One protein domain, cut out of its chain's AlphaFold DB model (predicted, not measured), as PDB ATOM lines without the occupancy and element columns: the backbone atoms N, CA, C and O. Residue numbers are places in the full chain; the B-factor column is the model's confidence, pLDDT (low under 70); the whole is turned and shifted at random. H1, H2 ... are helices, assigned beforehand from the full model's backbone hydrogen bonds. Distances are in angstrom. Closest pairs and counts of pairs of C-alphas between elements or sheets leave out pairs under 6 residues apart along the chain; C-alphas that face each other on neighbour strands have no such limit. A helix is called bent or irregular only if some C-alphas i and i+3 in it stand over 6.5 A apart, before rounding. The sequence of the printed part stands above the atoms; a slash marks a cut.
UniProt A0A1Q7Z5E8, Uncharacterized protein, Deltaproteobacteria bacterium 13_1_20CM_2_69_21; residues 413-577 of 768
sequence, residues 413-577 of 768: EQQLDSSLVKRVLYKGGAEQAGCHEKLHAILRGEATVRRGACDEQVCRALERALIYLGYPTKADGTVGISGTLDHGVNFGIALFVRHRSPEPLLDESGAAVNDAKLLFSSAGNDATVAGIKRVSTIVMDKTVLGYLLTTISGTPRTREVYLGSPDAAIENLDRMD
ATOM      1  N   GLU A 413      27.367 -17.312 -13.339       73.44
ATOM      2  CA  GLU A 413      27.997 -17.941 -14.503       73.44
ATOM      3  C   GLU A 413      26.957 -18.316 -15.569       73.44
ATOM      4  O   GLU A 413      27.092 -17.940 -16.729       73.44
ATOM      5  N   GLN A 414      25.854 -18.954 -15.175       65.50
ATOM      6  CA  GLN A 414      24.753 -19.265 -16.083       65.50
ATOM      7  C   GLN A 414      24.077 -17.996 -16.653       65.50
ATOM      8  O   GLN A 414      23.663 -17.993 -17.811       65.50
ATOM      9  N   GLN A 415      23.978 -16.898 -15.889       70.25
ATOM     10  CA  GLN A 415      23.453 -15.607 -16.354       70.25
ATOM     11  C   GLN A 415      24.372 -15.005 -17.404       70.25
ATOM     12  O   GLN A 415      23.894 -14.582 -18.460       70.25
ATOM     13  N   LEU A 416      25.681 -15.013 -17.135       82.56
ATOM     14  CA  LEU A 416      26.705 -14.641 -18.104       82.56
ATOM     15  C   LEU A 416      26.577 -15.484 -19.380       82.56
ATOM     16  O   LEU A 416      26.726 -14.963 -20.487       82.56
ATOM     17  N   ASP A 417      26.217 -16.759 -19.232       79.25
ATOM     18  CA  ASP A 417      25.994 -17.684 -20.334       79.25
ATOM     19  C   ASP A 417      24.668 -17.520 -21.086       79.25
ATOM     20  O   ASP A 417      24.525 -18.080 -22.183       79.25
ATOM     21  N   SER A 418      23.721 -16.746 -20.552       76.44
ATOM     22  CA  SER A 418      22.397 -16.580 -21.152       76.44
ATOM     23  C   SER A 418      22.462 -15.893 -22.520       76.44
ATOM     24  O   SER A 418      23.298 -15.023 -22.782       76.44
ATOM     25  N   SER A 419      21.540 -16.263 -23.413       79.56
ATOM     26  CA  SER A 419      21.499 -15.732 -24.782       79.56
ATOM     27  C   SER A 419      21.327 -14.211 -24.817       79.56
ATOM     28  O   SER A 419      21.970 -13.537 -25.620       79.56
ATOM     29  N   LEU A 420      20.500 -13.659 -23.925       80.94
ATOM     30  CA  LEU A 420      20.300 -12.220 -23.799       80.94
ATOM     31  C   LEU A 420      21.581 -11.516 -23.354       80.94
ATOM     32  O   LEU A 420      22.024 -10.587 -24.025       80.94
ATOM     33  N   VAL A 421      22.180 -11.960 -22.247       86.44
ATOM     34  CA  VAL A 421      23.389 -11.329 -21.703       86.44
ATOM     35  C   VAL A 421      24.523 -11.408 -22.715       86.44
ATOM     36  O   VAL A 421      25.179 -10.401 -22.960       86.44
ATOM     37  N   LYS A 422      24.691 -12.542 -23.403       87.12
ATOM     38  CA  LYS A 422      25.661 -12.663 -24.496       87.12
ATOM     39  C   LYS A 422      25.408 -11.651 -25.616       87.12
ATOM     40  O   LYS A 422      26.353 -11.008 -26.053       87.12
ATOM     41  N   ARG A 423      24.162 -11.459 -26.060       87.19
ATOM     42  CA  ARG A 423      23.824 -10.457 -27.095       87.19
ATOM     43  C   ARG A 423      24.053  -9.015 -26.627       87.19
ATOM     44  O   ARG A 423      24.416  -8.150 -27.420       87.19
ATOM     45  N   VAL A 424      23.852  -8.742 -25.339       90.50
ATOM     46  CA  VAL A 424      24.134  -7.423 -24.759       90.50
ATOM     47  C   VAL A 424      25.639  -7.190 -24.679       90.50
ATOM     48  O   VAL A 424      26.122  -6.178 -25.178       90.50
ATOM     49  N   LEU A 425      26.396  -8.126 -24.107       91.19
ATOM     50  CA  LEU A 425      27.836  -7.981 -23.882       91.19
ATOM     51  C   LEU A 425      28.664  -8.092 -25.165       91.19
ATOM     52  O   LEU A 425      29.753  -7.529 -25.225       91.19
ATOM     53  N   TYR A 426      28.163  -8.788 -26.188       87.81
ATOM     54  CA  TYR A 426      28.935  -9.121 -27.381       87.81
ATOM     55  C   TYR A 426      28.154  -8.853 -28.662       87.81
ATOM     56  O   TYR A 426      26.986  -9.210 -28.786       87.81
ATOM     57  N   LYS A 427      28.851  -8.315 -29.665       77.62
ATOM     58  CA  LYS A 427      28.342  -8.176 -31.037       77.62
ATOM     59  C   LYS A 427      28.464  -9.474 -31.869       77.62
ATOM     60  O   LYS A 427      27.918  -9.556 -32.966       77.62
ATOM     61  N   GLY A 428      29.153 -10.494 -31.337       67.81
ATOM     62  CA  GLY A 428      29.454 -11.785 -31.981       67.81
ATOM     63  C   GLY A 428      30.872 -11.866 -32.582       67.81
ATOM     64  O   GLY A 428      31.415 -10.849 -33.001       67.81
ATOM     65  N   GLY A 429      31.480 -13.065 -32.632       65.25
ATOM     66  CA  GLY A 429      32.783 -13.328 -33.287       65.25
ATOM     67  C   GLY A 429      33.792 -14.130 -32.443       65.25
ATOM     68  O   GLY A 429      33.501 -14.506 -31.315       65.25
ATOM     69  N   ALA A 430      34.998 -14.395 -32.969       53.41
ATOM     70  CA  ALA A 430      36.050 -15.164 -32.274       53.41
ATOM     71  C   ALA A 430      36.659 -14.433 -31.053       53.41
ATOM     72  O   ALA A 430      37.105 -15.073 -30.103       53.41
ATOM     73  N   GLU A 431      36.614 -13.098 -31.037       59.31
ATOM     74  CA  GLU A 431      37.061 -12.247 -29.917       59.31
ATOM     75  C   GLU A 431      36.173 -12.391 -28.663       59.31
ATOM     76  O   GLU A 431      36.596 -12.092 -27.545       59.31
ATOM     77  N   GLN A 432      34.963 -12.937 -28.830       68.56
ATOM     78  CA  GLN A 432      33.993 -13.191 -27.767       68.56
ATOM     79  C   GLN A 432      34.485 -14.231 -26.750       68.56
ATOM     80  O   GLN A 432      34.244 -14.070 -25.556       68.56
ATOM     81  N   ALA A 433      35.195 -15.273 -27.197       67.75
ATOM     82  CA  ALA A 433      35.594 -16.387 -26.335       67.75
ATOM     83  C   ALA A 433      36.591 -15.956 -25.241       67.75
ATOM     84  O   ALA A 433      36.395 -16.274 -24.069       67.75
ATOM     85  N   GLY A 434      37.607 -15.162 -25.602       76.62
ATOM     86  CA  GLY A 434      38.626 -14.690 -24.655       76.62
ATOM     87  C   GLY A 434      38.107 -13.653 -23.653       76.62
ATOM     88  O   GLY A 434      38.562 -13.611 -22.513       76.62
ATOM     89  N   CYS A 435      37.129 -12.828 -24.042       85.00
ATOM     90  CA  CYS A 435      36.450 -11.921 -23.112       85.00
ATOM     91  C   CYS A 435      35.554 -12.689 -22.130       85.00
ATOM     92  O   CYS A 435      35.532 -12.390 -20.936       85.00
ATOM     93  N   HIS A 436      34.835 -13.697 -22.626       88.56
ATOM     94  CA  HIS A 436      33.908 -14.492 -21.827       88.56
ATOM     95  C   HIS A 436      34.610 -15.233 -20.684       88.56
ATOM     96  O   HIS A 436      34.159 -15.170 -19.544       88.56
ATOM     97  N   GLU A 437      35.767 -15.842 -20.956       87.62
ATOM     98  CA  GLU A 437      36.583 -16.503 -19.931       87.62
ATOM     99  C   GLU A 437      37.089 -15.520 -18.861       87.62
ATOM    100  O   GLU A 437      37.041 -15.819 -17.668       87.62
ATOM    101  N   LYS A 438      37.503 -14.310 -19.264       89.75
ATOM    102  CA  LYS A 438      37.930 -13.256 -18.327       89.75
ATOM    103  C   LYS A 438      36.788 -12.789 -17.423       89.75
ATOM    104  O   LYS A 438      37.020 -12.548 -16.242       89.75
ATOM    105  N   LEU A 439      35.561 -12.683 -17.939       91.81
ATOM    106  CA  LEU A 439      34.389 -12.363 -17.115       91.81
ATOM    107  C   LEU A 439      34.056 -13.501 -16.135       91.81
ATOM    108  O   LEU A 439      33.789 -13.222 -14.968       91.81
ATOM    109  N   HIS A 440      34.167 -14.766 -16.555       90.75
ATOM    110  CA  HIS A 440      34.057 -15.922 -15.649       90.75
ATOM    111  C   HIS A 440      35.138 -15.913 -14.557       90.75
ATOM    112  O   HIS A 440      34.844 -16.216 -13.405       90.75
ATOM    113  N   ALA A 441      36.379 -15.521 -14.868       88.44
ATOM    114  CA  ALA A 441      37.440 -15.381 -13.864       88.44
ATOM    115  C   ALA A 441      37.111 -14.305 -12.806       88.44
ATOM    116  O   ALA A 441      37.384 -14.496 -11.621       88.44
ATOM    117  N   ILE A 442      36.466 -13.198 -13.197       90.00
ATOM    118  CA  ILE A 442      35.970 -12.186 -12.244       90.00
ATOM    119  C   ILE A 442      34.849 -12.769 -11.370       90.00
ATOM    120  O   ILE A 442      34.863 -12.575 -10.156       90.00
ATOM    121  N   LEU A 443      33.905 -13.521 -11.953       85.81
ATOM    122  CA  LEU A 443      32.816 -14.169 -11.205       85.81
ATOM    123  C   LEU A 443      33.309 -15.215 -10.198       85.81
ATOM    124  O   LEU A 443      32.720 -15.355  -9.125       85.81
ATOM    125  N   ARG A 444      34.415 -15.898 -10.507       85.81
ATOM    126  CA  ARG A 444      35.107 -16.819  -9.593       85.81
ATOM    127  C   ARG A 444      35.956 -16.107  -8.531       85.81
ATOM    128  O   ARG A 444      36.467 -16.756  -7.626       85.81
ATOM    129  N   GLY A 445      36.090 -14.779  -8.608       85.31
ATOM    130  CA  GLY A 445      36.921 -13.982  -7.700       85.31
ATOM    131  C   GLY A 445      38.426 -14.088  -7.975       85.31
ATOM    132  O   GLY A 445      39.232 -13.641  -7.165       85.31
ATOM    133  N   GLU A 446      38.814 -14.662  -9.115       87.25
ATOM    134  CA  GLU A 446      40.209 -14.872  -9.522       87.25
ATOM    135  C   GLU A 446      40.831 -13.600 -10.128       87.25
ATOM    136  O   GLU A 446      42.053 -13.470 -10.202       87.25
ATOM    137  N   ALA A 447      39.998 -12.645 -10.553       86.12
ATOM    138  CA  ALA A 447      40.419 -11.394 -11.171       86.12
ATOM    139  C   ALA A 447      39.542 -10.209 -10.734       86.12
ATOM    140  O   ALA A 447      38.382 -10.363 -10.361       86.12
ATOM    141  N   THR A 448      40.093  -8.996 -10.834       86.94
ATOM    142  CA  THR A 448      39.336  -7.740 -10.710       86.94
ATOM    143  C   THR A 448      39.735  -6.795 -11.831       86.94
ATOM    144  O   THR A 448      40.857  -6.868 -12.335       86.94
ATOM    145  N   VAL A 449      38.830  -5.899 -12.221       85.88
ATOM    146  CA  VAL A 449      39.075  -4.923 -13.289       85.88
ATOM    147  C   VAL A 449      39.120  -3.514 -12.711       85.88
ATOM    148  O   VAL A 449      38.305  -3.141 -11.867       85.88
ATOM    149  N   ARG A 450      40.110  -2.729 -13.152       85.62
ATOM    150  CA  ARG A 450      40.358  -1.361 -12.678       85.62
ATOM    151  C   ARG A 450      40.747  -0.447 -13.834       85.62
ATOM    152  O   ARG A 450      41.221  -0.893 -14.879       85.62
ATOM    153  N   ARG A 451      40.590   0.861 -13.627       82.19
ATOM    154  CA  ARG A 451      41.013   1.891 -14.584       82.19
ATOM    155  C   ARG A 451      42.517   1.797 -14.847       82.19
ATOM    156  O   ARG A 451      43.301   1.734 -13.910       82.19
ATOM    157  N   GLY A 452      42.906   1.788 -16.122       77.50
ATOM    158  CA  GLY A 452      44.302   1.611 -16.552       77.50
ATOM    159  C   GLY A 452      44.812   0.162 -16.539       77.50
ATOM    160  O   GLY A 452      45.915  -0.084 -17.010       77.50
ATOM    161  N   ALA A 453      44.011  -0.789 -16.050       81.69
ATOM    162  CA  ALA A 453      44.316  -2.218 -16.007       81.69
ATOM    163  C   ALA A 453      43.065  -3.042 -16.376       81.69
ATOM    164  O   ALA A 453      42.646  -3.941 -15.648       81.69
ATOM    165  N   CYS A 454      42.429  -2.675 -17.491       83.88
ATOM    166  CA  CYS A 454      41.263  -3.348 -18.061       83.88
ATOM    167  C   CYS A 454      41.608  -3.789 -19.485       83.88
ATOM    168  O   CYS A 454      42.134  -3.001 -20.268       83.88
ATOM    169  N   ASP A 455      41.336  -5.054 -19.798       88.38
ATOM    170  CA  ASP A 455      41.467  -5.598 -21.148       88.38
ATOM    171  C   ASP A 455      40.431  -4.969 -22.083       88.38
ATOM    172  O   ASP A 455      39.261  -4.888 -21.709       88.38
ATOM    173  N   GLU A 456      40.833  -4.573 -23.297       88.25
ATOM    174  CA  GLU A 456      39.976  -3.801 -24.211       88.25
ATOM    175  C   GLU A 456      38.599  -4.450 -24.409       88.25
ATOM    176  O   GLU A 456      37.566  -3.787 -24.315       88.25
ATOM    177  N   GLN A 457      38.572  -5.768 -24.613       88.25
ATOM    178  CA  GLN A 457      37.342  -6.512 -24.877       88.25
ATOM    179  C   GLN A 457      36.434  -6.586 -23.645       88.25
ATOM    180  O   GLN A 457      35.215  -6.457 -23.758       88.25
ATOM    181  N   VAL A 458      37.015  -6.728 -22.448       89.94
ATOM    182  CA  VAL A 458      36.260  -6.647 -21.188       89.94
ATOM    183  C   VAL A 458      35.685  -5.244 -21.002       89.94
ATOM    184  O   VAL A 458      34.517  -5.109 -20.639       89.94
ATOM    185  N   CYS A 459      36.451  -4.193 -21.312       89.69
ATOM    186  CA  CYS A 459      35.945  -2.828 -21.211       89.69
ATOM    187  C   CYS A 459      34.790  -2.579 -22.201       89.69
ATOM    188  O   CYS A 459      33.783  -1.997 -21.802       89.69
ATOM    189  N   ARG A 460      34.878  -3.075 -23.449       90.88
ATOM    190  CA  ARG A 460      33.777  -2.992 -24.434       90.88
ATOM    191  C   ARG A 460      32.506  -3.668 -23.923       90.88
ATOM    192  O   ARG A 460      31.427  -3.087 -24.026       90.88
ATOM    193  N   ALA A 461      32.622  -4.861 -23.340       91.75
ATOM    194  CA  ALA A 461      31.481  -5.583 -22.776       91.75
ATOM    195  C   ALA A 461      30.800  -4.788 -21.645       91.75
ATOM    196  O   ALA A 461      29.572  -4.681 -21.606       91.75
ATOM    197  N   LEU A 462      31.592  -4.167 -20.762       91.75
ATOM    198  CA  LEU A 462      31.081  -3.309 -19.688       91.75
ATOM    199  C   LEU A 462      30.415  -2.034 -20.229       91.75
ATOM    200  O   LEU A 462      29.331  -1.674 -19.772       91.75
ATOM    201  N   GLU A 463      31.015  -1.370 -21.220       92.06
ATOM    202  CA  GLU A 463      30.414  -0.206 -21.884       92.06
ATOM    203  C   GLU A 463      29.062  -0.570 -22.512       92.06
ATOM    204  O   GLU A 463      28.071   0.126 -22.282       92.06
ATOM    205  N   ARG A 464      28.983  -1.692 -23.241       92.88
ATOM    206  CA  ARG A 464      27.728  -2.181 -23.837       92.88
ATOM    207  C   ARG A 464      26.648  -2.423 -22.786       92.88
ATOM    208  O   ARG A 464      25.521  -1.964 -22.959       92.88
ATOM    209  N   ALA A 465      26.990  -3.084 -21.683       92.81
ATOM    210  CA  ALA A 465      26.068  -3.318 -20.575       92.81
ATOM    211  C   ALA A 465      25.552  -2.024 -19.932       92.81
ATOM    212  O   ALA A 465      24.355  -1.880 -19.681       92.81
ATOM    213  N   LEU A 466      26.440  -1.061 -19.678       91.19
ATOM    214  CA  LEU A 466      26.055   0.229 -19.108       91.19
ATOM    215  C   LEU A 466      25.120   0.988 -20.051       91.19
ATOM    216  O   LEU A 466      24.096   1.502 -19.603       91.19
ATOM    217  N   ILE A 467      25.418   1.006 -21.352       90.00
ATOM    218  CA  ILE A 467      24.588   1.670 -22.365       90.00
ATOM    219  C   ILE A 467      23.216   1.001 -22.471       90.00
ATOM    220  O   ILE A 467      22.206   1.703 -22.493       90.00
ATOM    221  N   TYR A 468      23.165  -0.335 -22.462       90.56
ATOM    222  CA  TYR A 468      21.918  -1.108 -22.444       90.56
ATOM    223  C   TYR A 468      20.978  -0.674 -21.306       90.56
ATOM    224  O   TYR A 468      19.769  -0.530 -21.491       90.56
ATOM    225  N   LEU A 469      21.559  -0.409 -20.131       86.81
ATOM    226  CA  LEU A 469      20.861   0.019 -18.917       86.81
ATOM    227  C   LEU A 469      20.736   1.552 -18.778       86.81
ATOM    228  O   LEU A 469      20.218   2.051 -17.771       86.81
ATOM    229  N   GLY A 470      21.209   2.322 -19.762       83.88
ATOM    230  CA  GLY A 470      21.078   3.778 -19.777       83.88
ATOM    231  C   GLY A 470      22.071   4.553 -18.917       83.88
ATOM    232  O   GLY A 470      21.716   5.610 -18.397       83.88
ATOM    233  N   TYR A 471      23.271   4.028 -18.695       86.81
ATOM    234  CA  TYR A 471      24.335   4.691 -17.940       86.81
ATOM    235  C   TYR A 471      25.358   5.356 -18.872       86.81
ATOM    236  O   TYR A 471      25.596   4.861 -19.976       86.81
ATOM    237  N   PRO A 472      25.968   6.481 -18.450       85.31
ATOM    238  CA  PRO A 472      26.985   7.158 -19.245       85.31
ATOM    239  C   PRO A 472      28.262   6.315 -19.322       85.31
ATOM    240  O   PRO A 472      28.632   5.651 -18.356       85.31
ATOM    241  N   THR A 473      28.955   6.392 -20.457       88.06
ATOM    242  CA  THR A 473      30.251   5.720 -20.657       88.06
ATOM    243  C   THR A 473      31.370   6.672 -21.062       88.06
ATOM    244  O   THR A 473      32.512   6.245 -21.144       88.06
ATOM    245  N   LYS A 474      31.091   7.967 -21.268       84.12
ATOM    246  CA  LYS A 474      32.111   8.979 -21.581       84.12
ATOM    247  C   LYS A 474      32.137  10.122 -20.577       84.12
ATOM    248  O   LYS A 474      31.128  10.482 -19.972       84.12
ATOM    249  N   ALA A 475      33.315  10.727 -20.433       76.12
ATOM    250  CA  ALA A 475      33.551  11.826 -19.497       76.12
ATOM    251  C   ALA A 475      32.813  13.133 -19.851       76.12
ATOM    252  O   ALA A 475      32.690  14.013 -19.005       76.12
ATOM    253  N   ASP A 476      32.323  13.281 -21.082       72.62
ATOM    254  CA  ASP A 476      31.481  14.408 -21.505       72.62
ATOM    255  C   ASP A 476      29.978  14.164 -21.255       72.62
ATOM    256  O   ASP A 476      29.148  14.999 -21.612       72.62
ATOM    257  N   GLY A 477      29.624  13.029 -20.639       72.88
ATOM    258  CA  GLY A 477      28.246  12.621 -20.372       72.88
ATOM    259  C   GLY A 477      27.553  11.940 -21.553       72.88
ATOM    260  O   GLY A 477      26.399  11.533 -21.425       72.88
ATOM    261  N   THR A 478      28.217  11.790 -22.701       76.31
ATOM    262  CA  THR A 478      27.676  11.011 -23.821       76.31
ATOM    263  C   THR A 478      27.902   9.510 -23.622       76.31
ATOM    264  O   THR A 478      28.620   9.064 -22.722       76.31
ATOM    265  N   VAL A 479      27.269   8.708 -24.477       83.12
ATOM    266  CA  VAL A 479      27.496   7.265 -24.553       83.12
ATOM    267  C   VAL A 479      28.282   6.889 -25.809       83.12
ATOM    268  O   VAL A 479      28.115   7.463 -26.888       83.12
ATOM    269  N   GLY A 480      29.137   5.886 -25.673       85.94
ATOM    270  CA  GLY A 480      29.839   5.232 -26.771       85.94
ATOM    271  C   GLY A 480      30.689   4.069 -26.277       85.94
ATOM    272  O   GLY A 480      30.881   3.914 -25.075       85.94
ATOM    273  N   ILE A 481      31.169   3.263 -27.220       89.25
ATOM    274  CA  ILE A 481      31.958   2.062 -26.946       89.25
ATOM    275  C   ILE A 481      33.352   2.304 -27.516       89.25
ATOM    276  O   ILE A 481      33.516   2.485 -28.725       89.25
ATOM    277  N   SER A 482      34.330   2.419 -26.625       86.50
ATOM    278  CA  SER A 482      35.715   2.777 -26.928       86.50
ATOM    279  C   SER A 482      36.697   1.642 -26.645       86.50
ATOM    280  O   SER A 482      37.822   1.684 -27.136       86.50
ATOM    281  N   GLY A 483      36.290   0.653 -25.844       86.81
ATOM    282  CA  GLY A 483      37.174  -0.384 -25.321       86.81
ATOM    283  C   GLY A 483      38.161   0.120 -24.276       86.81
ATOM    284  O   GLY A 483      39.102  -0.581 -23.924       86.81
ATOM    285  N   THR A 484      37.956   1.322 -23.739       86.62
ATOM    286  CA  THR A 484      38.799   1.877 -22.682       86.62
ATOM    287  C   THR A 484      37.962   2.122 -21.440       86.62
ATOM    288  O   THR A 484      36.978   2.853 -21.478       86.62
ATOM    289  N   LEU A 485      38.379   1.560 -20.304       86.06
ATOM    290  CA  LEU A 485      37.782   1.911 -19.017       86.06
ATOM    291  C   LEU A 485      38.319   3.274 -18.572       86.06
ATOM    292  O   LEU A 485      39.297   3.356 -17.832       86.06
ATOM    293  N   ASP A 486      37.722   4.343 -19.092       84.75
ATOM    294  CA  ASP A 486      38.088   5.725 -18.799       84.75
ATOM    295  C   ASP A 486      37.320   6.282 -17.580       84.75
ATOM    296  O   ASP A 486      36.657   5.562 -16.828       84.75
ATOM    297  N   HIS A 487      37.430   7.591 -17.338       83.31
ATOM    298  CA  HIS A 487      36.699   8.230 -16.244       83.31
ATOM    299  C   HIS A 487      35.173   8.207 -16.430       83.31
ATOM    300  O   HIS A 487      34.451   8.172 -15.437       83.31
ATOM    301  N   GLY A 488      34.684   8.223 -17.672       84.19
ATOM    302  CA  GLY A 488      33.266   8.136 -17.998       84.19
ATOM    303  C   GLY A 488      32.687   6.768 -17.667       84.19
ATOM    304  O   GLY A 488      31.691   6.694 -16.950       84.19
ATOM    305  N   VAL A 489      33.347   5.695 -18.109       87.88
ATOM    306  CA  VAL A 489      32.950   4.313 -17.785       87.88
ATOM    307  C   VAL A 489      32.969   4.086 -16.275       87.88
ATOM    308  O   VAL A 489      32.000   3.584 -15.707       87.88
ATOM    309  N   ASN A 490      34.036   4.523 -15.598       86.44
ATOM    310  CA  ASN A 490      34.157   4.398 -14.146       86.44
ATOM    311  C   ASN A 490      33.044   5.162 -13.402       86.44
ATOM    312  O   ASN A 490      32.474   4.647 -12.444       86.44
ATOM    313  N   PHE A 491      32.676   6.361 -13.867       84.62
ATOM    314  CA  PHE A 491      31.535   7.107 -13.329       84.62
ATOM    315  C   PHE A 491      30.194   6.401 -13.584       84.62
ATOM    316  O   PHE A 491      29.354   6.343 -12.686       84.62
ATOM    317  N   GLY A 492      30.001   5.816 -14.769       86.62
ATOM    318  CA  GLY A 492      28.830   5.000 -15.090       86.62
ATOM    319  C   GLY A 492      28.665   3.808 -14.145       86.62
ATOM    320  O   GLY A 492      27.575   3.602 -13.611       86.62
ATOM    321  N   ILE A 493      29.757   3.085 -13.866       87.81
ATOM    322  CA  ILE A 493      29.796   1.994 -12.876       87.81
ATOM    323  C   ILE A 493      29.441   2.527 -11.483       87.81
ATOM    324  O   ILE A 493      28.617   1.931 -10.795       87.81
ATOM    325  N   ALA A 494      29.995   3.674 -11.086       85.00
ATOM    326  CA  ALA A 494      29.704   4.309  -9.800       85.00
ATOM    327  C   ALA A 494      28.216   4.584  -9.599       85.00
ATOM    328  O   ALA A 494      27.627   4.200  -8.587       85.00
ATOM    329  N   LEU A 495      27.601   5.221 -10.598       82.44
ATOM    330  CA  LEU A 495      26.171   5.496 -10.608       82.44
ATOM    331  C   LEU A 495      25.352   4.201 -10.610       82.44
ATOM    332  O   LEU A 495      24.290   4.150  -9.991       82.44
ATOM    333  N   PHE A 496      25.811   3.161 -11.311       85.25
ATOM    334  CA  PHE A 496      25.136   1.866 -11.358       85.25
ATOM    335  C   PHE A 496      25.139   1.165 -10.000       85.25
ATOM    336  O   PHE A 496      24.071   0.811  -9.501       85.25
ATOM    337  N   VAL A 497      26.304   1.020  -9.368       79.56
ATOM    338  CA  VAL A 497      26.410   0.348  -8.066       79.56
ATOM    339  C   VAL A 497      25.643   1.122  -7.005       79.56
ATOM    340  O   VAL A 497      24.869   0.528  -6.264       79.56
ATOM    341  N   ARG A 498      25.758   2.456  -6.992       78.88
ATOM    342  CA  ARG A 498      24.993   3.301  -6.069       78.88
ATOM    343  C   ARG A 498      23.473   3.139  -6.225       78.88
ATOM    344  O   ARG A 498      22.759   3.310  -5.239       78.88
ATOM    345  N   HIS A 499      22.993   2.823  -7.434       75.75
ATOM    346  CA  HIS A 499      21.581   2.538  -7.716       75.75
ATOM    347  C   HIS A 499      21.146   1.158  -7.227       75.75
ATOM    348  O   HIS A 499      20.076   1.023  -6.640       75.75
ATOM    349  N   ARG A 500      21.920   0.125  -7.568       70.06
ATOM    350  CA  ARG A 500      21.457  -1.269  -7.524       70.06
ATOM    351  C   ARG A 500      21.990  -2.056  -6.329       70.06
ATOM    352  O   ARG A 500      21.430  -3.105  -6.032       70.06
ATOM    353  N   SER A 501      23.020  -1.562  -5.643       65.12
ATOM    354  CA  SER A 501      23.610  -2.226  -4.482       65.12
ATOM    355  C   SER A 501      23.164  -1.572  -3.167       65.12
ATOM    356  O   SER A 501      23.254  -0.347  -3.034       65.12
ATOM    357  N   PRO A 502      22.717  -2.362  -2.172       58.16
ATOM    358  CA  PRO A 502      22.537  -1.893  -0.801       58.16
ATOM    359  C   PRO A 502      23.871  -1.745  -0.048       58.16
ATOM    360  O   PRO A 502      23.903  -1.135   1.020       58.16
ATOM    361  N   GLU A 503      24.963  -2.299  -0.581       62.78
ATOM    362  CA  GLU A 503      26.286  -2.234   0.034       62.78
ATOM    363  C   GLU A 503      26.985  -0.896  -0.256       62.78
ATOM    364  O   GLU A 503      26.793  -0.302  -1.324       62.78
ATOM    365  N   PRO A 504      27.820  -0.397   0.675       64.44
ATOM    366  CA  PRO A 504      28.597   0.810   0.447       64.44
ATOM    367  C   PRO A 504      29.563   0.612  -0.727       64.44
ATOM    368  O   PRO A 504      30.436  -0.249  -0.691       64.44
ATOM    369  N   LEU A 505      29.432   1.448  -1.760       73.00
ATOM    370  CA  LEU A 505      30.385   1.501  -2.868       73.00
ATOM    371  C   LEU A 505      31.748   1.956  -2.334       73.00
ATOM    372  O   LEU A 505      31.853   3.072  -1.828       73.00
ATOM    373  N   LEU A 506      32.777   1.120  -2.451       75.56
ATOM    374  CA  LEU A 506      34.137   1.447  -2.023       75.56
ATOM    375  C   LEU A 506      35.004   1.846  -3.220       75.56
ATOM    376  O   LEU A 506      34.873   1.300  -4.316       75.56
ATOM    377  N   ASP A 507      35.891   2.812  -3.011       75.69
ATOM    378  CA  ASP A 507      36.944   3.131  -3.969       75.69
ATOM    379  C   ASP A 507      38.194   2.256  -3.786       75.69
ATOM    380  O   ASP A 507      38.271   1.423  -2.887       75.69
ATOM    381  N   GLU A 508      39.202   2.457  -4.637       71.50
ATOM    382  CA  GLU A 508      40.485   1.737  -4.594       71.50
ATOM    383  C   GLU A 508      41.241   1.831  -3.253       71.50
ATOM    384  O   GLU A 508      42.106   0.997  -2.990       71.50
ATOM    385  N   SER A 509      40.916   2.811  -2.402       75.94
ATOM    386  CA  SER A 509      41.481   2.961  -1.054       75.94
ATOM    387  C   SER A 509      40.641   2.289   0.042       75.94
ATOM    388  O   SER A 509      41.025   2.310   1.211       75.94
ATOM    389  N   GLY A 510      39.499   1.697  -0.320       72.62
ATOM    390  CA  GLY A 510      38.518   1.141   0.611       72.62
ATOM    391  C   GLY A 510      37.595   2.191   1.236       72.62
ATOM    392  O   GLY A 510      36.861   1.876   2.170       72.62
ATOM    393  N   ALA A 511      37.613   3.439   0.754       75.88
ATOM    394  CA  ALA A 511      36.768   4.504   1.280       75.88
ATOM    395  C   ALA A 511      35.393   4.511   0.601       75.88
ATOM    396  O   ALA A 511      35.283   4.362  -0.618       75.88
ATOM    397  N   ALA A 512      34.339   4.750   1.383       75.62
ATOM    398  CA  ALA A 512      32.980   4.827   0.862       75.62
ATOM    399  C   ALA A 512      32.799   6.016  -0.103       75.62
ATOM    400  O   ALA A 512      33.135   7.166   0.200       75.62
ATOM    401  N   VAL A 513      32.218   5.742  -1.265       75.19
ATOM    402  CA  VAL A 513      31.833   6.717  -2.282       75.19
ATOM    403  C   VAL A 513      30.385   7.131  -2.025       75.19
ATOM    404  O   VAL A 513      29.449   6.379  -2.283       75.19
ATOM    405  N   ASN A 514      30.199   8.338  -1.491       74.06
ATOM    406  CA  ASN A 514      28.881   8.901  -1.196       74.06
ATOM    407  C   ASN A 514      28.372   9.824  -2.318       74.06
ATOM    408  O   ASN A 514      29.111  10.191  -3.235       74.06
ATOM    409  N   ASP A 515      27.111  10.250  -2.212       76.12
ATOM    410  CA  ASP A 515      26.474  11.115  -3.213       76.12
ATOM    411  C   ASP A 515      27.216  12.451  -3.376       76.12
ATOM    412  O   ASP A 515      27.333  12.946  -4.487       76.12
ATOM    413  N   ALA A 516      27.820  12.999  -2.316       70.62
ATOM    414  CA  ALA A 516      28.623  14.224  -2.401       70.62
ATOM    415  C   ALA A 516      29.919  14.047  -3.218       70.62
ATOM    416  O   ALA A 516      30.380  14.987  -3.864       70.62
ATOM    417  N   LYS A 517      30.508  12.845  -3.213       72.44
ATOM    418  CA  LYS A 517      31.702  12.501  -4.001       72.44
ATOM    419  C   LYS A 517      31.354  12.209  -5.467       72.44
ATOM    420  O   LYS A 517      32.172  12.467  -6.344       72.44
ATOM    421  N   LEU A 518      30.139  11.720  -5.732       76.38
ATOM    422  CA  LEU A 518      29.603  11.515  -7.086       76.38
ATOM    423  C   LEU A 518      29.083  12.814  -7.720       76.38
ATOM    424  O   LEU A 518      29.198  13.003  -8.929       76.38
ATOM    425  N   LEU A 519      28.517  13.710  -6.911       76.75
ATOM    426  CA  LEU A 519      27.836  14.928  -7.338       76.75
ATOM    427  C   LEU A 519      28.684  16.163  -7.032       76.75
ATOM    428  O   LEU A 519      28.597  16.758  -5.962       76.75
ATOM    429  N   PHE A 520      29.486  16.594  -7.999       72.06
ATOM    430  CA  PHE A 520      30.272  17.824  -7.881       72.06
ATOM    431  C   PHE A 520      29.519  19.041  -8.439       72.06
ATOM    432  O   PHE A 520      28.825  18.947  -9.455       72.06
ATOM    433  N   SER A 521      29.697  20.197  -7.785       65.88
ATOM    434  CA  SER A 521      29.157  21.475  -8.248       65.88
ATOM    435  C   SER A 521      29.880  21.935  -9.513       65.88
ATOM    436  O   SER A 521      31.097  21.808  -9.657       65.88
ATOM    437  N   SER A 522      29.105  22.420 -10.476       60.41
ATOM    438  CA  SER A 522      29.572  22.594 -11.844       60.41
ATOM    439  C   SER A 522      28.801  23.769 -12.458       60.41
ATOM    440  O   SER A 522      27.580  23.685 -12.611       60.41
ATOM    441  N   ALA A 523      29.475  24.888 -12.747       53.16
ATOM    442  CA  ALA A 523      28.863  26.045 -13.401       53.16
ATOM    443  C   ALA A 523      28.923  25.862 -14.929       53.16
ATOM    444  O   ALA A 523      29.977  26.039 -15.532       53.16
ATOM    445  N   GLY A 524      27.798  25.499 -15.552       55.31
ATOM    446  CA  GLY A 524      27.681  25.360 -17.013       55.31
ATOM    447  C   GLY A 524      28.135  24.006 -17.587       55.31
ATOM    448  O   GLY A 524      28.309  23.033 -16.855       55.31
ATOM    449  N   ASN A 525      28.288  23.945 -18.918       50.31
ATOM    450  CA  ASN A 525      28.528  22.709 -19.684       50.31
ATOM    451  C   ASN A 525      29.980  22.188 -19.626       50.31
ATOM    452  O   ASN A 525      30.186  20.990 -19.787       50.31
ATOM    453  N   ASP A 526      30.975  23.041 -19.353       47.12
ATOM    454  CA  ASP A 526      32.410  22.676 -19.385       47.12
ATOM    455  C   ASP A 526      32.880  21.890 -18.145       47.12
ATOM    456  O   ASP A 526      34.014  21.412 -18.059       47.12
ATOM    457  N   ALA A 527      31.999  21.737 -17.158       47.53
ATOM    458  CA  ALA A 527      32.325  21.170 -15.861       47.53
ATOM    459  C   ALA A 527      32.094  19.645 -15.758       47.53
ATOM    460  O   ALA A 527      32.469  19.046 -14.751       47.53
ATOM    461  N   THR A 528      31.558  18.994 -16.801       59.72
ATOM    462  CA  THR A 528      31.375  17.528 -16.885       59.72
ATOM    463  C   THR A 528      32.710  16.782 -16.868       59.72
ATOM    464  O   THR A 528      32.929  15.921 -16.018       59.72
ATOM    465  N   VAL A 529      33.655  17.178 -17.727       60.78
ATOM    466  CA  VAL A 529      34.925  16.453 -17.910       60.78
ATOM    467  C   VAL A 529      35.856  16.601 -16.701       60.78
ATOM    468  O   VAL A 529      36.478  15.629 -16.273       60.78
ATOM    469  N   ALA A 530      35.978  17.804 -16.133       61.44
ATOM    470  CA  ALA A 530      36.894  18.064 -15.018       61.44
ATOM    471  C   ALA A 530      36.423  17.442 -13.693       61.44
ATOM    472  O   ALA A 530      37.254  17.066 -12.867       61.44
ATOM    473  N   GLY A 531      35.109  17.330 -13.483       65.25
ATOM    474  CA  GLY A 531      34.555  16.731 -12.275       65.25
ATOM    475  C   GLY A 531      34.416  15.212 -12.346       65.25
ATOM    476  O   GLY A 531      34.752  14.553 -11.366       65.25
ATOM    477  N   ILE A 532      34.062  14.629 -13.503       69.69
ATOM    478  CA  ILE A 532      34.072  13.162 -13.691       69.69
ATOM    479  C   ILE A 532      35.486  12.598 -13.468       69.69
ATOM    480  O   ILE A 532      35.653  11.528 -12.886       69.69
ATOM    481  N   LYS A 533      36.531  13.370 -13.801       69.25
ATOM    482  CA  LYS A 533      37.927  13.029 -13.478       69.25
ATOM    483  C   LYS A 533      38.219  12.863 -11.979       69.25
ATOM    484  O   LYS A 533      39.200  12.205 -11.643       69.25
ATOM    485  N   ARG A 534      37.405  13.450 -11.090       66.31
ATOM    486  CA  ARG A 534      37.567  13.392  -9.622       66.31
ATOM    487  C   ARG A 534      36.959  12.137  -8.993       66.31
ATOM    488  O   ARG A 534      37.195  11.889  -7.814       66.31
ATOM    489  N   VAL A 535      36.183  11.363  -9.751       68.75
ATOM    490  CA  VAL A 535      35.593  10.106  -9.279       68.75
ATOM    491  C   VAL A 535      36.711   9.072  -9.163       68.75
ATOM    492  O   VAL A 535      37.377   8.751 -10.149       68.75
ATOM    493  N   SER A 536      36.939   8.591  -7.940       63.25
ATOM    494  CA  SER A 536      37.954   7.589  -7.611       63.25
ATOM    495  C   SER A 536      37.717   6.280  -8.369       63.25
ATOM    496  O   SER A 536      36.577   5.951  -8.705       63.25
ATOM    497  N   THR A 537      38.784   5.533  -8.666       74.06
ATOM    498  CA  THR A 537      38.678   4.253  -9.382       74.06
ATOM    499  C   THR A 537      37.810   3.283  -8.583       74.06
ATOM    500  O   THR A 537      38.062   3.065  -7.398       74.06
ATOM    501  N   ILE A 538      36.799   2.709  -9.232       76.75
ATOM    502  CA  ILE A 538      35.973   1.645  -8.665       76.75
ATOM    503  C   ILE A 538      36.533   0.319  -9.141       76.75
ATOM    504  O   ILE A 538      36.901   0.163 -10.308       76.75
ATOM    505  N   VAL A 539      36.613  -0.629  -8.216       82.88
ATOM    506  CA  VAL A 539      37.022  -1.989  -8.531       82.88
ATOM    507  C   VAL A 539      35.796  -2.742  -9.038       82.88
ATOM    508  O   VAL A 539      34.792  -2.850  -8.344       82.88
ATOM    509  N   MET A 540      35.872  -3.237 -10.270       85.25
ATOM    510  CA  MET A 540      34.892  -4.170 -10.814       85.25
ATOM    511  C   MET A 540      35.278  -5.577 -10.350       85.25
ATOM    512  O   MET A 540      36.265  -6.148 -10.824       85.25
ATOM    513  N   ASP A 541      34.521  -6.093  -9.390       84.31
ATOM    514  CA  ASP A 541      34.692  -7.400  -8.757       84.31
ATOM    515  C   ASP A 541      33.474  -8.312  -9.009       84.31
ATOM    516  O   ASP A 541      32.556  -7.957  -9.759       84.31
ATOM    517  N   LYS A 542      33.464  -9.500  -8.387       84.38
ATOM    518  CA  LYS A 542      32.349 -10.460  -8.465       84.38
ATOM    519  C   LYS A 542      31.009  -9.803  -8.128       84.38
ATOM    520  O   LYS A 542      30.019 -10.061  -8.808       84.38
ATOM    521  N   THR A 543      30.978  -8.961  -7.099       81.38
ATOM    522  CA  THR A 543      29.757  -8.329  -6.595       81.38
ATOM    523  C   THR A 543      29.198  -7.340  -7.611       81.38
ATOM    524  O   THR A 543      28.032  -7.435  -7.998       81.38
ATOM    525  N   VAL A 544      30.030  -6.421  -8.112       82.12
ATOM    526  CA  VAL A 544      29.603  -5.418  -9.100       82.12
ATOM    527  C   VAL A 544      29.170  -6.079 -10.411       82.12
ATOM    528  O   VAL A 544      28.119  -5.729 -10.959       82.12
ATOM    529  N   LEU A 545      29.943  -7.057 -10.895       86.44
ATOM    530  CA  LEU A 545      29.599  -7.806 -12.103       86.44
ATOM    531  C   LEU A 545      28.299  -8.598 -11.908       86.44
ATOM    532  O   LEU A 545      27.434  -8.572 -12.780       86.44
ATOM    533  N   GLY A 546      28.109  -9.225 -10.746       82.44
ATOM    534  CA  GLY A 546      26.895  -9.968 -10.414       82.44
ATOM    535  C   GLY A 546      25.629  -9.109 -10.459       82.44
ATOM    536  O   GLY A 546      24.638  -9.502 -11.081       82.44
ATOM    537  N   TYR A 547      25.673  -7.894  -9.896       81.44
ATOM    538  CA  TYR A 547      24.554  -6.947  -9.987       81.44
ATOM    539  C   TYR A 547      24.235  -6.561 -11.432       81.44
ATOM    540  O   TYR A 547      23.063  -6.455 -11.808       81.44
ATOM    541  N   LEU A 548      25.263  -6.349 -12.252       84.75
ATOM    542  CA  LEU A 548      25.112  -5.975 -13.655       84.75
ATOM    543  C   LEU A 548      24.458  -7.103 -14.466       84.75
ATOM    544  O   LEU A 548      23.473  -6.855 -15.161       84.75
ATOM    545  N   LEU A 549      24.925  -8.344 -14.307       84.50
ATOM    546  CA  LEU A 549      24.356  -9.522 -14.974       84.50
ATOM    547  C   LEU A 549      22.912  -9.790 -14.546       84.50
ATOM    548  O   LEU A 549      22.047 -10.023 -15.395       84.50
ATOM    549  N   THR A 550      22.633  -9.668 -13.248       77.69
ATOM    550  CA  THR A 550      21.281  -9.844 -12.704       77.69
ATOM    551  C   THR A 550      20.334  -8.779 -13.261       77.69
ATOM    552  O   THR A 550      19.219  -9.089 -13.681       77.69
ATOM    553  N   THR A 551      20.792  -7.524 -13.346       78.69
ATOM    554  CA  THR A 551      19.980  -6.422 -13.885       78.69
ATOM    555  C   THR A 551      19.676  -6.625 -15.371       78.69
ATOM    556  O   THR A 551      18.529  -6.451 -15.776       78.69
ATOM    557  N   ILE A 552      20.663  -7.033 -16.181       82.50
ATOM    558  CA  ILE A 552      20.466  -7.323 -17.613       82.50
ATOM    559  C   ILE A 552      19.508  -8.500 -17.800       82.50
ATOM    560  O   ILE A 552      18.581  -8.418 -18.598       82.50
ATOM    561  N   SER A 553      19.690  -9.579 -17.039       76.62
ATOM    562  CA  SER A 553      18.838 -10.770 -17.126       76.62
ATOM    563  C   SER A 553      17.371 -10.464 -16.788       76.62
ATOM    564  O   SER A 553      16.462 -11.122 -17.296       76.62
ATOM    565  N   GLY A 554      17.126  -9.441 -15.963       66.56
ATOM    566  CA  GLY A 554      15.789  -8.985 -15.582       66.56
ATOM    567  C   GLY A 554      15.084  -8.067 -16.592       66.56
ATOM    568  O   GLY A 554      13.865  -7.907 -16.496       66.56
ATOM    569  N   THR A 555      15.780  -7.477 -17.572       64.88
ATOM    570  CA  THR A 555      15.189  -6.440 -18.447       64.88
ATOM    571  C   THR A 555      14.022  -6.886 -19.335       64.88
ATOM    572  O   THR A 555      13.132  -6.057 -19.546       64.88
ATOM    573  N   PRO A 556      13.910  -8.144 -19.822       60.84
ATOM    574  CA  PRO A 556      12.716  -8.565 -20.559       60.84
ATOM    575  C   PRO A 556      11.451  -8.532 -19.694       60.84
ATOM    576  O   PRO A 556      10.349  -8.408 -20.223       60.84
ATOM    577  N   ARG A 557      11.615  -8.652 -18.368       51.19
ATOM    578  CA  ARG A 557      10.525  -8.713 -17.388       51.19
ATOM    579  C   ARG A 557      10.163  -7.330 -16.866       51.19
ATOM    580  O   ARG A 557       8.994  -6.968 -16.886       51.19
ATOM    581  N   THR A 558      11.157  -6.542 -16.456       56.62
ATOM    582  CA  THR A 558      10.935  -5.204 -15.884       56.62
ATOM    583  C   THR A 558      10.610  -4.151 -16.943       56.62
ATOM    584  O   THR A 558      10.114  -3.080 -16.609       56.62
ATOM    585  N   ARG A 559      10.929  -4.423 -18.220       63.34
ATOM    586  CA  ARG A 559      10.930  -3.440 -19.320       63.34
ATOM    587  C   ARG A 559      11.765  -2.192 -19.015       63.34
ATOM    588  O   ARG A 559      11.670  -1.193 -19.724       63.34
ATOM    589  N   GLU A 560      12.641  -2.262 -18.010       73.81
ATOM    590  CA  GLU A 560      13.548  -1.185 -17.624       73.81
ATOM    591  C   GLU A 560      14.782  -1.151 -18.522       73.81
ATOM    592  O   GLU A 560      15.923  -1.256 -18.071       73.81
ATOM    593  N   VAL A 561      14.542  -1.028 -19.819       79.44
ATOM    594  CA  VAL A 561      15.573  -1.024 -20.847       79.44
ATOM    595  C   VAL A 561      15.462   0.250 -21.665       79.44
ATOM    596  O   VAL A 561      14.367   0.745 -21.947       79.44
ATOM    597  N   TYR A 562      16.612   0.806 -22.032       81.19
ATOM    598  CA  TYR A 562      16.647   1.949 -22.929       81.19
ATOM    599  C   TYR A 562      15.957   1.592 -24.257       81.19
ATOM    600  O   TYR A 562      16.215   0.527 -24.805       81.19
ATOM    601  N   LEU A 563      15.077   2.464 -24.769       81.31
ATOM    602  CA  LEU A 563      14.247   2.225 -25.969       81.31
ATOM    603  C   LEU A 563      13.143   1.157 -25.809       81.31
ATOM    604  O   LEU A 563      12.578   0.694 -26.802       81.31
ATOM    605  N   GLY A 564      12.804   0.774 -24.576       75.94
ATOM    606  CA  GLY A 564      11.556   0.076 -24.239       75.94
ATOM    607  C   GLY A 564      11.458  -1.400 -24.615       75.94
ATOM    608  O   GLY A 564      10.516  -2.067 -24.189       75.94
ATOM    609  N   SER A 565      12.421  -1.949 -25.361       84.00
ATOM    610  CA  SER A 565      12.534  -3.395 -25.569       84.00
ATOM    611  C   SER A 565      13.994  -3.860 -25.665       84.00
ATOM    612  O   SER A 565      14.834  -3.126 -26.195       84.00
ATOM    613  N   PRO A 566      14.312  -5.085 -25.195       84.38
ATOM    614  CA  PRO A 566      15.646  -5.663 -25.324       84.38
ATOM    615  C   PRO A 566      16.172  -5.687 -26.759       84.38
ATOM    616  O   PRO A 566      17.331  -5.348 -26.976       84.38
ATOM    617  N   ASP A 567      15.334  -6.047 -27.731       87.06
ATOM    618  CA  ASP A 567      15.770  -6.174 -29.121       87.06
ATOM    619  C   ASP A 567      16.084  -4.814 -29.753       87.06
ATOM    620  O   ASP A 567      17.136  -4.676 -30.372       87.06
ATOM    621  N   ALA A 568      15.253  -3.787 -29.528       85.06
ATOM    622  CA  ALA A 568      15.542  -2.434 -30.014       85.06
ATOM    623  C   ALA A 568      16.813  -1.852 -29.371       85.06
ATOM    624  O   ALA A 568      17.612  -1.192 -30.039       85.06
ATOM    625  N   ALA A 569      17.027  -2.125 -28.082       89.12
ATOM    626  CA  ALA A 569      18.230  -1.714 -27.369       89.12
ATOM    627  C   ALA A 569      19.489  -2.405 -27.917       89.12
ATOM    628  O   ALA A 569      20.502  -1.741 -28.126       89.12
ATOM    629  N   ILE A 570      19.424  -3.715 -28.186       90.12
ATOM    630  CA  ILE A 570      20.531  -4.491 -28.766       90.12
ATOM    631  C   ILE A 570      20.823  -4.039 -30.199       90.12
ATOM    632  O   ILE A 570      21.982  -3.810 -30.531       90.12
ATOM    633  N   GLU A 571      19.799  -3.821 -31.029       88.31
ATOM    634  CA  GLU A 571      20.004  -3.296 -32.383       88.31
ATOM    635  C   GLU A 571      20.708  -1.929 -32.343       88.31
ATOM    636  O   GLU A 571      21.635  -1.662 -33.113       88.31
ATOM    637  N   ASN A 572      20.305  -1.064 -31.409       87.94
ATOM    638  CA  ASN A 572      20.951   0.226 -31.214       87.94
ATOM    639  C   ASN A 572      22.407   0.081 -30.735       87.94
ATOM    640  O   ASN A 572      23.289   0.758 -31.263       87.94
ATOM    641  N   LEU A 573      22.685  -0.834 -29.796       90.00
ATOM    642  CA  LEU A 573      24.042  -1.155 -29.332       90.00
ATOM    643  C   LEU A 573      24.945  -1.645 -30.466       90.00
ATOM    644  O   LEU A 573      26.089  -1.208 -30.585       90.00
ATOM    645  N   ASP A 574      24.435  -2.505 -31.342       89.31
ATOM    646  CA  ASP A 574      25.206  -3.044 -32.463       89.31
ATOM    647  C   ASP A 574      25.544  -1.974 -33.509       89.31
ATOM    648  O   ASP A 574      26.571  -2.069 -34.193       89.31
ATOM    649  N   ARG A 575      24.739  -0.910 -33.600       87.81
ATOM    650  CA  ARG A 575      25.059   0.295 -34.381       87.81
ATOM    651  C   ARG A 575      26.048   1.223 -33.674       87.81
ATOM    652  O   ARG A 575      26.619   2.082 -34.335       87.81
ATOM    653  N   MET A 576      26.271   1.067 -32.369       87.19
ATOM    654  CA  MET A 576      27.234   1.859 -31.593       87.19
ATOM    655  C   MET A 576      28.641   1.240 -31.525       87.19
ATOM    656  O   MET A 576      29.572   1.933 -31.118       87.19
ATOM    657  N   ASP A 577      28.815  -0.015 -31.954       84.88
ATOM    658  CA  ASP A 577      30.047  -0.794 -31.749       84.88
ATOM    659  C   ASP A 577      30.608  -1.449 -33.032       84.88
ATOM    660  O   ASP A 577      30.389  -2.636 -33.258       84.88
TER     661      ASP A 577
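This is residues 413 to 577 of the 768 residues of an uncharacterized protein of Deltaproteobacteria bacterium 13_1_20CM_2_69_21 (UniProt A0A1Q7Z5E8). A cluster of crossed helices is built round H4, which runs through the middle with H2, H3, H5 and H9 packed on it, while H8 covers another side of the cluster and packs on H1, H2 and H3. H5 stands between this cluster and the two short helices H6 and H7, which lie at the far end of the longest axis. The printed part has 165 residues with nine named helices, H1 to H9 in chain order, and no named strand; the class is all helix, with 90 residues in the helices. It is compact, with a radius of gyration of the C-alphas of 15.2 A, and spans 42 by 34 by 28 A.

H1, residues 413 to 417, touches residues 549 to 553 of H8, residues 542 to 558; the closest C-alphas are those of Gln 415 and Leu 549, 6.3 A. H2, residues 419 to 425, touches H4, residues 456 to 468, at 71 degrees, only just about perpendicular; their closest C-alphas, of Leu 425 and Ala 461, are 4.5 A apart. H3, residues 431 to 443, touches residues 457 to 458 of H4 about perpendicular at 79 degrees, closest at the C-alphas of Cys 435 and Val 458, 5.6 A. Residues 463 to 466 of H4 touch H5, residues 487 to 500, at a steep tilt of 51 degrees, the same way, closest at the C-alphas of Glu 463 and Val 489, 6.6 A. H5 only just touches H6, residues 515 to 518, and H7, residues 527 to 532, each with 3 pairs of C-alphas within 8 A. H9, residues 566 to 576, touches residues 464 to 468 of H4 at a steep tilt of 47 degrees, opposite ways, closest at the C-alphas of Tyr 468 and Ala 569, 6.2 A. Every O i to N i+4 pair is within hydrogen-bond range in H1, H2, H4, H5, H7 and H9; it is 8 of 9 in H3 and 11 of 13 in H8, and H6 is too short for such a pair.

H1 begins at C-alpha 413 (27.997, -17.941, -14.503). H3 is 19.3 A long, H4 18.3 A and H5 20.0 A. H8, 23.3 A, has a kink of 27 degrees near residue 552 and is irregular, C-alphas 553 and 556 being 7.4 A apart. H9, 15.2 A, ends at C-alpha 576 (27.234, 1.859, -31.593).

The two C-alphas farthest apart, of Ala 430 and Ala 523, are 45.9 A apart. The printed part has no cut. The links H3 to H4, H4 to H5 and H5 to H6 are long. The mean pLDDT of the printed part is 78.8; residues under 70 are 414, 428 to 433, 501 to 504, 521 to 536 and 554 to 559.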